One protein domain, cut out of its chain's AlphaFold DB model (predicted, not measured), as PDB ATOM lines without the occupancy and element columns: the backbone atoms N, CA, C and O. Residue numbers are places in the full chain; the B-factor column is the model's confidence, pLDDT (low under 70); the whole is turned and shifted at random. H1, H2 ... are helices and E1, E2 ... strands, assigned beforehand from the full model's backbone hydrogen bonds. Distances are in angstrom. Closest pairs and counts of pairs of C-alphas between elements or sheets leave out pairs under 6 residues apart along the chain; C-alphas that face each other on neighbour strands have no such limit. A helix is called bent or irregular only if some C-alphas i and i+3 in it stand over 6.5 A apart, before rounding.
ATOM      1  N   ASN A  88      12.341 -24.599  -2.659       91.50
ATOM      2  CA  ASN A  88      11.025 -24.474  -3.286       91.50
ATOM      3  C   ASN A  88      10.223 -23.337  -2.643       91.50
ATOM      4  O   ASN A  88       9.635 -22.526  -3.356       91.50
ATOM      5  N   ASP A  89      10.252 -23.235  -1.316       91.00
ATOM      6  CA  ASP A  89       9.634 -22.160  -0.548       91.00
ATOM      7  C   ASP A  89      10.216 -20.805  -0.953       91.00
ATOM      8  O   ASP A  89       9.471 -19.844  -1.160       91.00
ATOM      9  N   LYS A  90      11.541 -20.722  -1.147       92.00
ATOM     10  CA  LYS A  90      12.193 -19.505  -1.662       92.00
ATOM     11  C   LYS A  90      11.659 -19.122  -3.042       92.00
ATOM     12  O   LYS A  90      11.294 -17.965  -3.244       92.00
ATOM     13  N   ILE A  91      11.557 -20.083  -3.964       92.12
ATOM     14  CA  ILE A  91      11.022 -19.849  -5.314       92.12
ATOM     15  C   ILE A  91       9.567 -19.366  -5.250       92.12
ATOM     16  O   ILE A  91       9.209 -18.403  -5.931       92.12
ATOM     17  N   LEU A  92       8.725 -19.992  -4.421       89.00
ATOM     18  CA  LEU A  92       7.323 -19.597  -4.249       89.00
ATOM     19  C   LEU A  92       7.196 -18.162  -3.717       89.00
ATOM     20  O   LEU A  92       6.380 -17.382  -4.217       89.00
ATOM     21  N   ILE A  93       8.031 -17.793  -2.741       90.06
ATOM     22  CA  ILE A  93       8.090 -16.429  -2.202       90.06
ATOM     23  C   ILE A  93       8.503 -15.433  -3.291       90.06
ATOM     24  O   ILE A  93       7.838 -14.410  -3.461       90.06
ATOM     25  N   GLU A  94       9.548 -15.728  -4.065       89.19
ATOM     26  CA  GLU A  94      10.001 -14.855  -5.156       89.19
ATOM     27  C   GLU A  94       8.922 -14.658  -6.232       89.19
ATOM     28  O   GLU A  94       8.687 -13.534  -6.685       89.19
ATOM     29  N   GLN A  95       8.217 -15.723  -6.616       86.81
ATOM     30  CA  GLN A  95       7.133 -15.653  -7.599       86.81
ATOM     31  C   GLN A  95       5.969 -14.777  -7.123       86.81
ATOM     32  O   GLN A  95       5.474 -13.950  -7.893       86.81
ATOM     33  N   CYS A  96       5.565 -14.914  -5.857       84.50
ATOM     34  CA  CYS A  96       4.503 -14.103  -5.259       84.50
ATOM     35  C   CYS A  96       4.863 -12.609  -5.243       84.50
ATOM     36  O   CYS A  96       4.015 -11.759  -5.517       84.50
ATOM     37  N   MET A  97       6.125 -12.279  -4.961       79.62
ATOM     38  CA  MET A  97       6.594 -10.891  -4.890       79.62
ATOM     39  C   MET A  97       6.688 -10.225  -6.270       79.62
ATOM     40  O   MET A  97       6.419  -9.031  -6.398       79.62
ATOM     41  N   ASN A  98       7.021 -10.987  -7.315       79.94
ATOM     42  CA  ASN A  98       7.191 -10.460  -8.672       79.94
ATOM     43  C   ASN A  98       5.869 -10.227  -9.426       79.94
ATOM     44  O   ASN A  98       5.867  -9.509 -10.425       79.94
ATOM     45  N   HIS A  99       4.750 -10.814  -8.982       67.81
ATOM     46  CA  HIS A  99       3.503 -10.789  -9.755       67.81
ATOM     47  C   HIS A  99       2.704  -9.475  -9.646       67.81
ATOM     48  O   HIS A  99       2.037  -9.120 -10.609       67.81
ATOM     49  N   ASN A 100       2.775  -8.715  -8.539       59.62
ATOM     50  CA  ASN A 100       1.749  -7.697  -8.224       59.62
ATOM     51  C   ASN A 100       2.280  -6.388  -7.598       59.62
ATOM     52  O   ASN A 100       1.816  -5.950  -6.544       59.62
ATOM     53  N   ILE A 101       3.224  -5.703  -8.250       61.03
ATOM     54  CA  ILE A 101       3.774  -4.433  -7.719       61.03
ATOM     55  C   ILE A 101       2.771  -3.261  -7.836       61.03
ATOM     56  O   ILE A 101       2.804  -2.333  -7.028       61.03
ATOM     57  N   ASN A 102       1.827  -3.306  -8.786       63.94
ATOM     58  CA  ASN A 102       0.946  -2.163  -9.084       63.94
ATOM     59  C   ASN A 102      -0.334  -2.092  -8.225       63.94
ATOM     60  O   ASN A 102      -0.973  -1.040  -8.172       63.94
ATOM     61  N   HIS A 103      -0.691  -3.164  -7.508       75.00
ATOM     62  CA  HIS A 103      -1.903  -3.230  -6.686       75.00
ATOM     63  C   HIS A 103      -1.592  -3.756  -5.283       75.00
ATOM     64  O   HIS A 103      -1.646  -4.952  -5.009       75.00
ATOM     65  N   ILE A 104      -1.328  -2.839  -4.346       79.00
ATOM     66  CA  ILE A 104      -0.952  -3.182  -2.963       79.00
ATOM     67  C   ILE A 104      -1.946  -4.135  -2.278       79.00
ATOM     68  O   ILE A 104      -1.538  -5.007  -1.517       79.00
ATOM     69  N   LYS A 105      -3.248  -4.008  -2.575       80.00
ATOM     70  CA  LYS A 105      -4.295  -4.886  -2.026       80.00
ATOM     71  C   LYS A 105      -4.132  -6.338  -2.479       80.00
ATOM     72  O   LYS A 105      -4.290  -7.240  -1.663       80.00
ATOM     73  N   GLU A 106      -3.807  -6.551  -3.750       83.25
ATOM     74  CA  GLU A 106      -3.596  -7.886  -4.319       83.25
ATOM     75  C   GLU A 106      -2.314  -8.504  -3.771       83.25
ATOM     76  O   GLU A 106      -2.327  -9.653  -3.344       83.25
ATOM     77  N   LEU A 107      -1.239  -7.715  -3.663       84.75
ATOM     78  CA  LEU A 107       0.008  -8.168  -3.046       84.75
ATOM     79  C   LEU A 107      -0.212  -8.661  -1.610       84.75
ATOM     80  O   LEU A 107       0.272  -9.727  -1.237       84.75
ATOM     81  N   ILE A 108      -0.969  -7.912  -0.805       87.56
ATOM     82  CA  ILE A 108      -1.295  -8.308   0.570       87.56
ATOM     83  C   ILE A 108      -2.116  -9.597   0.594       87.56
ATOM     84  O   ILE A 108      -1.871 -10.456   1.443       87.56
ATOM     85  N   HIS A 109      -3.081  -9.736  -0.317       88.06
ATOM     86  CA  HIS A 109      -3.917 -10.927  -0.409       88.06
ATOM     87  C   HIS A 109      -3.089 -12.175  -0.746       88.06
ATOM     88  O   HIS A 109      -3.122 -13.147   0.011       88.06
ATOM     89  N   GLU A 110      -2.294 -12.119  -1.815       89.00
ATOM     90  CA  GLU A 110      -1.452 -13.236  -2.257       89.00
ATOM     91  C   GLU A 110      -0.379 -13.583  -1.221       89.00
ATOM     92  O   GLU A 110      -0.207 -14.750  -0.882       89.00
ATOM     93  N   THR A 111       0.262 -12.580  -0.610       90.38
ATOM     94  CA  THR A 111       1.254 -12.819   0.453       90.38
ATOM     95  C   THR A 111       0.619 -13.499   1.665       90.38
ATOM     96  O   THR A 111       1.192 -14.426   2.233       90.38
ATOM     97  N   SER A 112      -0.586 -13.073   2.062       92.81
ATOM     98  CA  SER A 112      -1.303 -13.688   3.188       92.81
ATOM     99  C   SER A 112      -1.669 -15.141   2.892       92.81
ATOM    100  O   SER A 112      -1.553 -16.002   3.763       92.81
ATOM    101  N   LYS A 113      -2.088 -15.424   1.656       92.25
ATOM    102  CA  LYS A 113      -2.410 -16.773   1.192       92.25
ATOM    103  C   LYS A 113      -1.168 -17.661   1.146       92.25
ATOM    104  O   LYS A 113      -1.218 -18.775   1.660       92.25
ATOM    105  N   LEU A 114      -0.055 -17.153   0.616       92.94
ATOM    106  CA  LEU A 114       1.216 -17.869   0.583       92.94
ATOM    107  C   LEU A 114       1.711 -18.193   1.998       92.94
ATOM    108  O   LEU A 114       2.023 -19.342   2.286       92.94
ATOM    109  N   LEU A 115       1.722 -17.217   2.912       93.50
ATOM    110  CA  LEU A 115       2.102 -17.446   4.312       93.50
ATOM    111  C   LEU A 115       1.209 -18.490   4.985       93.50
ATOM    112  O   LEU A 115       1.705 -19.348   5.715       93.50
ATOM    113  N   SER A 116      -0.096 -18.455   4.707       95.38
ATOM    114  CA  SER A 116      -1.022 -19.465   5.211       95.38
ATOM    115  C   SER A 116      -0.693 -20.866   4.703       95.38
ATOM    116  O   SER A 116      -0.845 -21.823   5.459       95.38
ATOM    117  N   GLN A 117      -0.266 -20.996   3.446       92.44
ATOM    118  CA  GLN A 117       0.101 -22.278   2.843       92.44
ATOM    119  C   GLN A 117       1.442 -22.795   3.370       92.44
ATOM    120  O   GLN A 117       1.533 -23.958   3.744       92.44
ATOM    121  N   LEU A 118       2.457 -21.932   3.449       91.38
ATOM    122  CA  LEU A 118       3.799 -22.311   3.902       91.38
ATOM    123  C   LEU A 118       3.821 -22.710   5.379       91.38
ATOM    124  O   LEU A 118       4.531 -23.624   5.781       91.38
ATOM    125  N   THR A 119       3.039 -22.016   6.207       90.12
ATOM    126  CA  THR A 119       3.080 -22.212   7.659       90.12
ATOM    127  C   THR A 119       1.985 -23.147   8.175       90.12
ATOM    128  O   THR A 119       2.056 -23.574   9.323       90.12
ATOM    129  N   ASN A 120       0.976 -23.472   7.358       90.62
ATOM    130  CA  ASN A 120      -0.260 -24.149   7.778       90.62
ATOM    131  C   ASN A 120      -1.020 -23.431   8.914       90.62
ATOM    132  O   ASN A 120      -1.805 -24.051   9.632       90.62
ATOM    133  N   TYR A 121      -0.823 -22.118   9.070       93.62
ATOM    134  CA  TYR A 121      -1.533 -21.297  10.051       93.62
ATOM    135  C   TYR A 121      -2.414 -20.246   9.382       93.62
ATOM    136  O   TYR A 121      -2.105 -19.710   8.318       93.62
ATOM    137  N   THR A 122      -3.502 -19.880  10.061       95.00
ATOM    138  CA  THR A 122      -4.322 -18.730   9.678       95.00
ATOM    139  C   THR A 122      -3.470 -17.465   9.651       95.00
ATOM    140  O   THR A 122      -2.910 -17.063  10.670       95.00
ATOM    141  N   THR A 123      -3.417 -16.808   8.494       95.06
ATOM    142  CA  THR A 123      -2.692 -15.547   8.320       95.06
ATOM    143  C   THR A 123      -3.667 -14.379   8.228       95.06
ATOM    144  O   THR A 123      -4.645 -14.426   7.484       95.06
ATOM    145  N   VAL A 124      -3.386 -13.309   8.975       93.00
ATOM    146  CA  VAL A 124      -4.142 -12.052   8.939       93.00
ATOM    147  C   VAL A 124      -3.178 -10.919   8.622       93.00
ATOM    148  O   VAL A 124      -2.239 -10.672   9.377       93.00
ATOM    149  N   ALA A 125      -3.431 -10.201   7.530       89.19
ATOM    150  CA  ALA A 125      -2.705  -8.983   7.200       89.19
ATOM    151  C   ALA A 125      -3.550  -7.751   7.524       89.19
ATOM    152  O   ALA A 125      -4.713  -7.643   7.133       89.19
ATOM    153  N   VAL A 126      -2.942  -6.801   8.229       84.88
ATOM    154  CA  VAL A 126      -3.573  -5.537   8.603       84.88
ATOM    155  C   VAL A 126      -2.762  -4.402   8.002       84.88
ATOM    156  O   VAL A 126      -1.603  -4.196   8.354       84.88
ATOM    157  N   THR A 127      -3.380  -3.630   7.115       75.06
ATOM    158  CA  THR A 127      -2.805  -2.368   6.647       75.06
ATOM    159  C   THR A 127      -3.306  -1.222   7.489       75.06
ATOM    160  O   THR A 127      -4.501  -1.128   7.778       75.06
ATOM    161  N   LYS A 128      -2.416  -0.284   7.808       71.06
ATOM    162  CA  LYS A 128      -2.835   0.992   8.376       71.06
ATOM    163  C   LYS A 128      -3.703   1.703   7.341       71.06
ATOM    164  O   LYS A 128      -3.234   2.056   6.263       71.06
ATOM    165  N   SER A 129      -4.981   1.861   7.653       60.66
ATOM    166  CA  SER A 129      -5.913   2.511   6.749       60.66
ATOM    167  C   SER A 129      -5.585   4.003   6.691       60.66
ATOM    168  O   SER A 129      -5.824   4.734   7.650       60.66
ATOM    169  N   LEU A 130      -5.016   4.473   5.579       58.09
ATOM    170  CA  LEU A 130      -4.754   5.898   5.321       58.09
ATOM    171  C   LEU A 130      -6.052   6.645   4.947       58.09
ATOM    172  O   LEU A 130      -6.051   7.525   4.085       58.09
ATOM    173  N   ILE A 131      -7.175   6.291   5.584       55.81
ATOM    174  CA  ILE A 131      -8.508   6.852   5.300       55.81
ATOM    175  C   ILE A 131      -8.498   8.377   5.464       55.81
ATOM    176  O   ILE A 131      -9.178   9.075   4.724       55.81
ATOM    177  N   ASN A 132      -7.637   8.911   6.335       55.34
ATOM    178  CA  ASN A 132      -7.548  10.350   6.588       55.34
ATOM    179  C   ASN A 132      -6.511  11.093   5.718       55.34
ATOM    180  O   ASN A 132      -6.256  12.268   5.967       55.34
ATOM    181  N   GLN A 133      -5.880  10.440   4.734       58.06
ATOM    182  CA  GLN A 133      -4.857  11.060   3.866       58.06
ATOM    183  C   GLN A 133      -5.021  10.730   2.376       58.06
ATOM    184  O   GLN A 133      -4.159  11.066   1.563       58.06
ATOM    185  N   SER A 134      -6.115  10.073   1.994       66.25
ATOM    186  CA  SER A 134      -6.366   9.735   0.594       66.25
ATOM    187  C   SER A 134      -6.833  10.981  -0.162       66.25
ATOM    188  O   SER A 134      -7.987  11.383  -0.058       66.25
ATOM    189  N   VAL A 135      -5.925  11.612  -0.909       77.12
ATOM    190  CA  VAL A 135      -6.242  12.726  -1.813       77.12
ATOM    191  C   VAL A 135      -6.383  12.175  -3.227       77.12
ATOM    192  O   VAL A 135      -5.481  11.496  -3.723       77.12
ATOM    193  N   ILE A 136      -7.502  12.471  -3.889       82.56
ATOM    194  CA  ILE A 136      -7.698  12.135  -5.301       82.56
ATOM    195  C   ILE A 136      -6.717  12.977  -6.123       82.56
ATOM    196  O   ILE A 136      -6.853  14.195  -6.202       82.56
ATOM    197  N   LYS A 137      -5.708  12.331  -6.717       84.44
ATOM    198  CA  LYS A 137      -4.727  13.004  -7.586       84.44
ATOM    199  C   LYS A 137      -5.223  13.163  -9.022       84.44
ATOM    200  O   LYS A 137      -4.810  14.092  -9.707       84.44
ATOM    201  N   HIS A 138      -6.057  12.238  -9.485       84.94
ATOM    202  CA  HIS A 138      -6.511  12.173 -10.867       84.94
ATOM    203  C   HIS A 138      -7.837  11.411 -10.950       84.94
ATOM    204  O   HIS A 138      -8.024  10.435 -10.224       84.94
ATOM    205  N   ILE A 139      -8.734  11.860 -11.827       89.81
ATOM    206  CA  ILE A 139      -9.952  11.149 -12.230       89.81
ATOM    207  C   ILE A 139      -9.917  11.081 -13.752       89.81
ATOM    208  O   ILE A 139      -9.775  12.120 -14.401       89.81
ATOM    209  N   GLN A 140     -10.057   9.881 -14.306       90.31
ATOM    210  CA  GLN A 140     -10.148   9.660 -15.741       90.31
ATOM    211  C   GLN A 140     -11.507   9.045 -16.056       90.31
ATOM    212  O   GLN A 140     -11.967   8.155 -15.356       90.31
ATOM    213  N   LEU A 141     -12.159   9.545 -17.100       92.06
ATOM    214  CA  LEU A 141     -13.416   9.003 -17.599       92.06
ATOM    215  C   LEU A 141     -13.191   8.609 -19.050       92.06
ATOM    216  O   LEU A 141     -12.820   9.452 -19.869       92.06
ATOM    217  N   VAL A 142     -13.399   7.335 -19.366       92.75
ATOM    218  CA  VAL A 142     -13.269   6.818 -20.729       92.75
ATOM    219  C   VAL A 142     -14.634   6.329 -21.189       92.75
ATOM    220  O   VAL A 142     -15.188   5.385 -20.628       92.75
ATOM    221  N   ALA A 143     -15.201   6.991 -22.198       91.75
ATOM    222  CA  ALA A 143     -16.468   6.573 -22.786       91.75
ATOM    223  C   ALA A 143     -16.293   5.221 -23.492       91.75
ATOM    224  O   ALA A 143     -15.419   5.070 -24.344       91.75
ATOM    225  N   MET A 144     -17.123   4.245 -23.128       91.12
ATOM    226  CA  MET A 144     -17.138   2.918 -23.747       91.12
ATOM    227  C   MET A 144     -18.201   2.834 -24.848       91.12
ATOM    228  O   MET A 144     -17.957   2.258 -25.903       91.12
ATOM    229  N   ASN A 145     -19.388   3.391 -24.597       91.00
ATOM    230  CA  ASN A 145     -20.485   3.557 -25.554       91.00
ATOM    231  C   ASN A 145     -21.462   4.629 -25.030       91.00
ATOM    232  O   ASN A 145     -21.222   5.205 -23.969       91.00
ATOM    233  N   ASP A 146     -22.567   4.865 -25.742       88.62
ATOM    234  CA  ASP A 146     -23.526   5.942 -25.442       88.62
ATOM    235  C   ASP A 146     -24.083   5.924 -24.006       88.62
ATOM    236  O   ASP A 146     -24.468   6.971 -23.493       88.62
TER     237      ASP A 146
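Overview. This is residues 88 to 146 of the 151 residues of the protein "Heat-inducible transcription repressor" of Clostridioides difficile (UniProt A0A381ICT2). The longer helix H2 lies side by side with H1 in a helical hairpin, and after H2 the chain folds back along it before residues 128 to 146 stick out as a long free arm, with the short strand E1 near the arm's end. The arm makes much of the length, while the body without it is small, 40 residues spanning 27 by 23 by 9 A. The printed part has 59 residues with two named helices and one named strand, in the order H1, H2, E1, and the class is mostly helix. The whole is extended, with a radius of gyration of the C-alphas of 16.6 A, and elongated, with spans of 49 by 30 by 18 A.

Along the chain. Begin with H2, residues 104 to 119: find C-alpha 104 at (-0.952, -3.182, -2.963), and from there the helix runs 22.2 A to C-alpha 119 at (3.080, -22.212, 7.659). Before it comes H1, residues 88 to 99, which starts at C-alpha 88, (11.025, -24.474, -3.286), and measures 16.9 A from first to last C-alpha. Far along the chain look for E1, residues 142 to 145, 9.3 A from first to last C-alpha, which ends at C-alpha 145, (-20.485, 3.557, -25.554).

Arrangement. Look first at H2 and H1, which touch, with 9 pairs of C-alphas within 8 A. Their closest C-alphas are those of Cys 96 and Thr 111, 6.7 A apart. They run opposite ways at a shallow tilt of 10 degrees, and their centres are 10.8 A apart. The link between them is tight, with 4 residues, and the two form a helical hairpin. In both helices every O i to N i+4 pair is within hydrogen-bond range, and neither helix is bent. From H2 a long link of 22 residues, 120 to 141, leads to E1. E1 is apart from H2 and apart from H1, and it pairs with no named strand. Residues 128 to 146, of which 142 to 145 belong to E1, stand free.

Size, cuts and confidence. The two C-alphas farthest apart are those of Asn 88 and Asp 146, the first and last printed residues, at 51.1 A. The printed part has no cut. Along residues 120 to 141, which hold no named element, you will find C-alphas 10 to 24 A from the mean of all C-alphas. In the B-factor column the mean pLDDT of the printed part is 83.3; look at residues 99 to 102 and 129 to 134 for the 10 residues under 70, where the model's confidence is low.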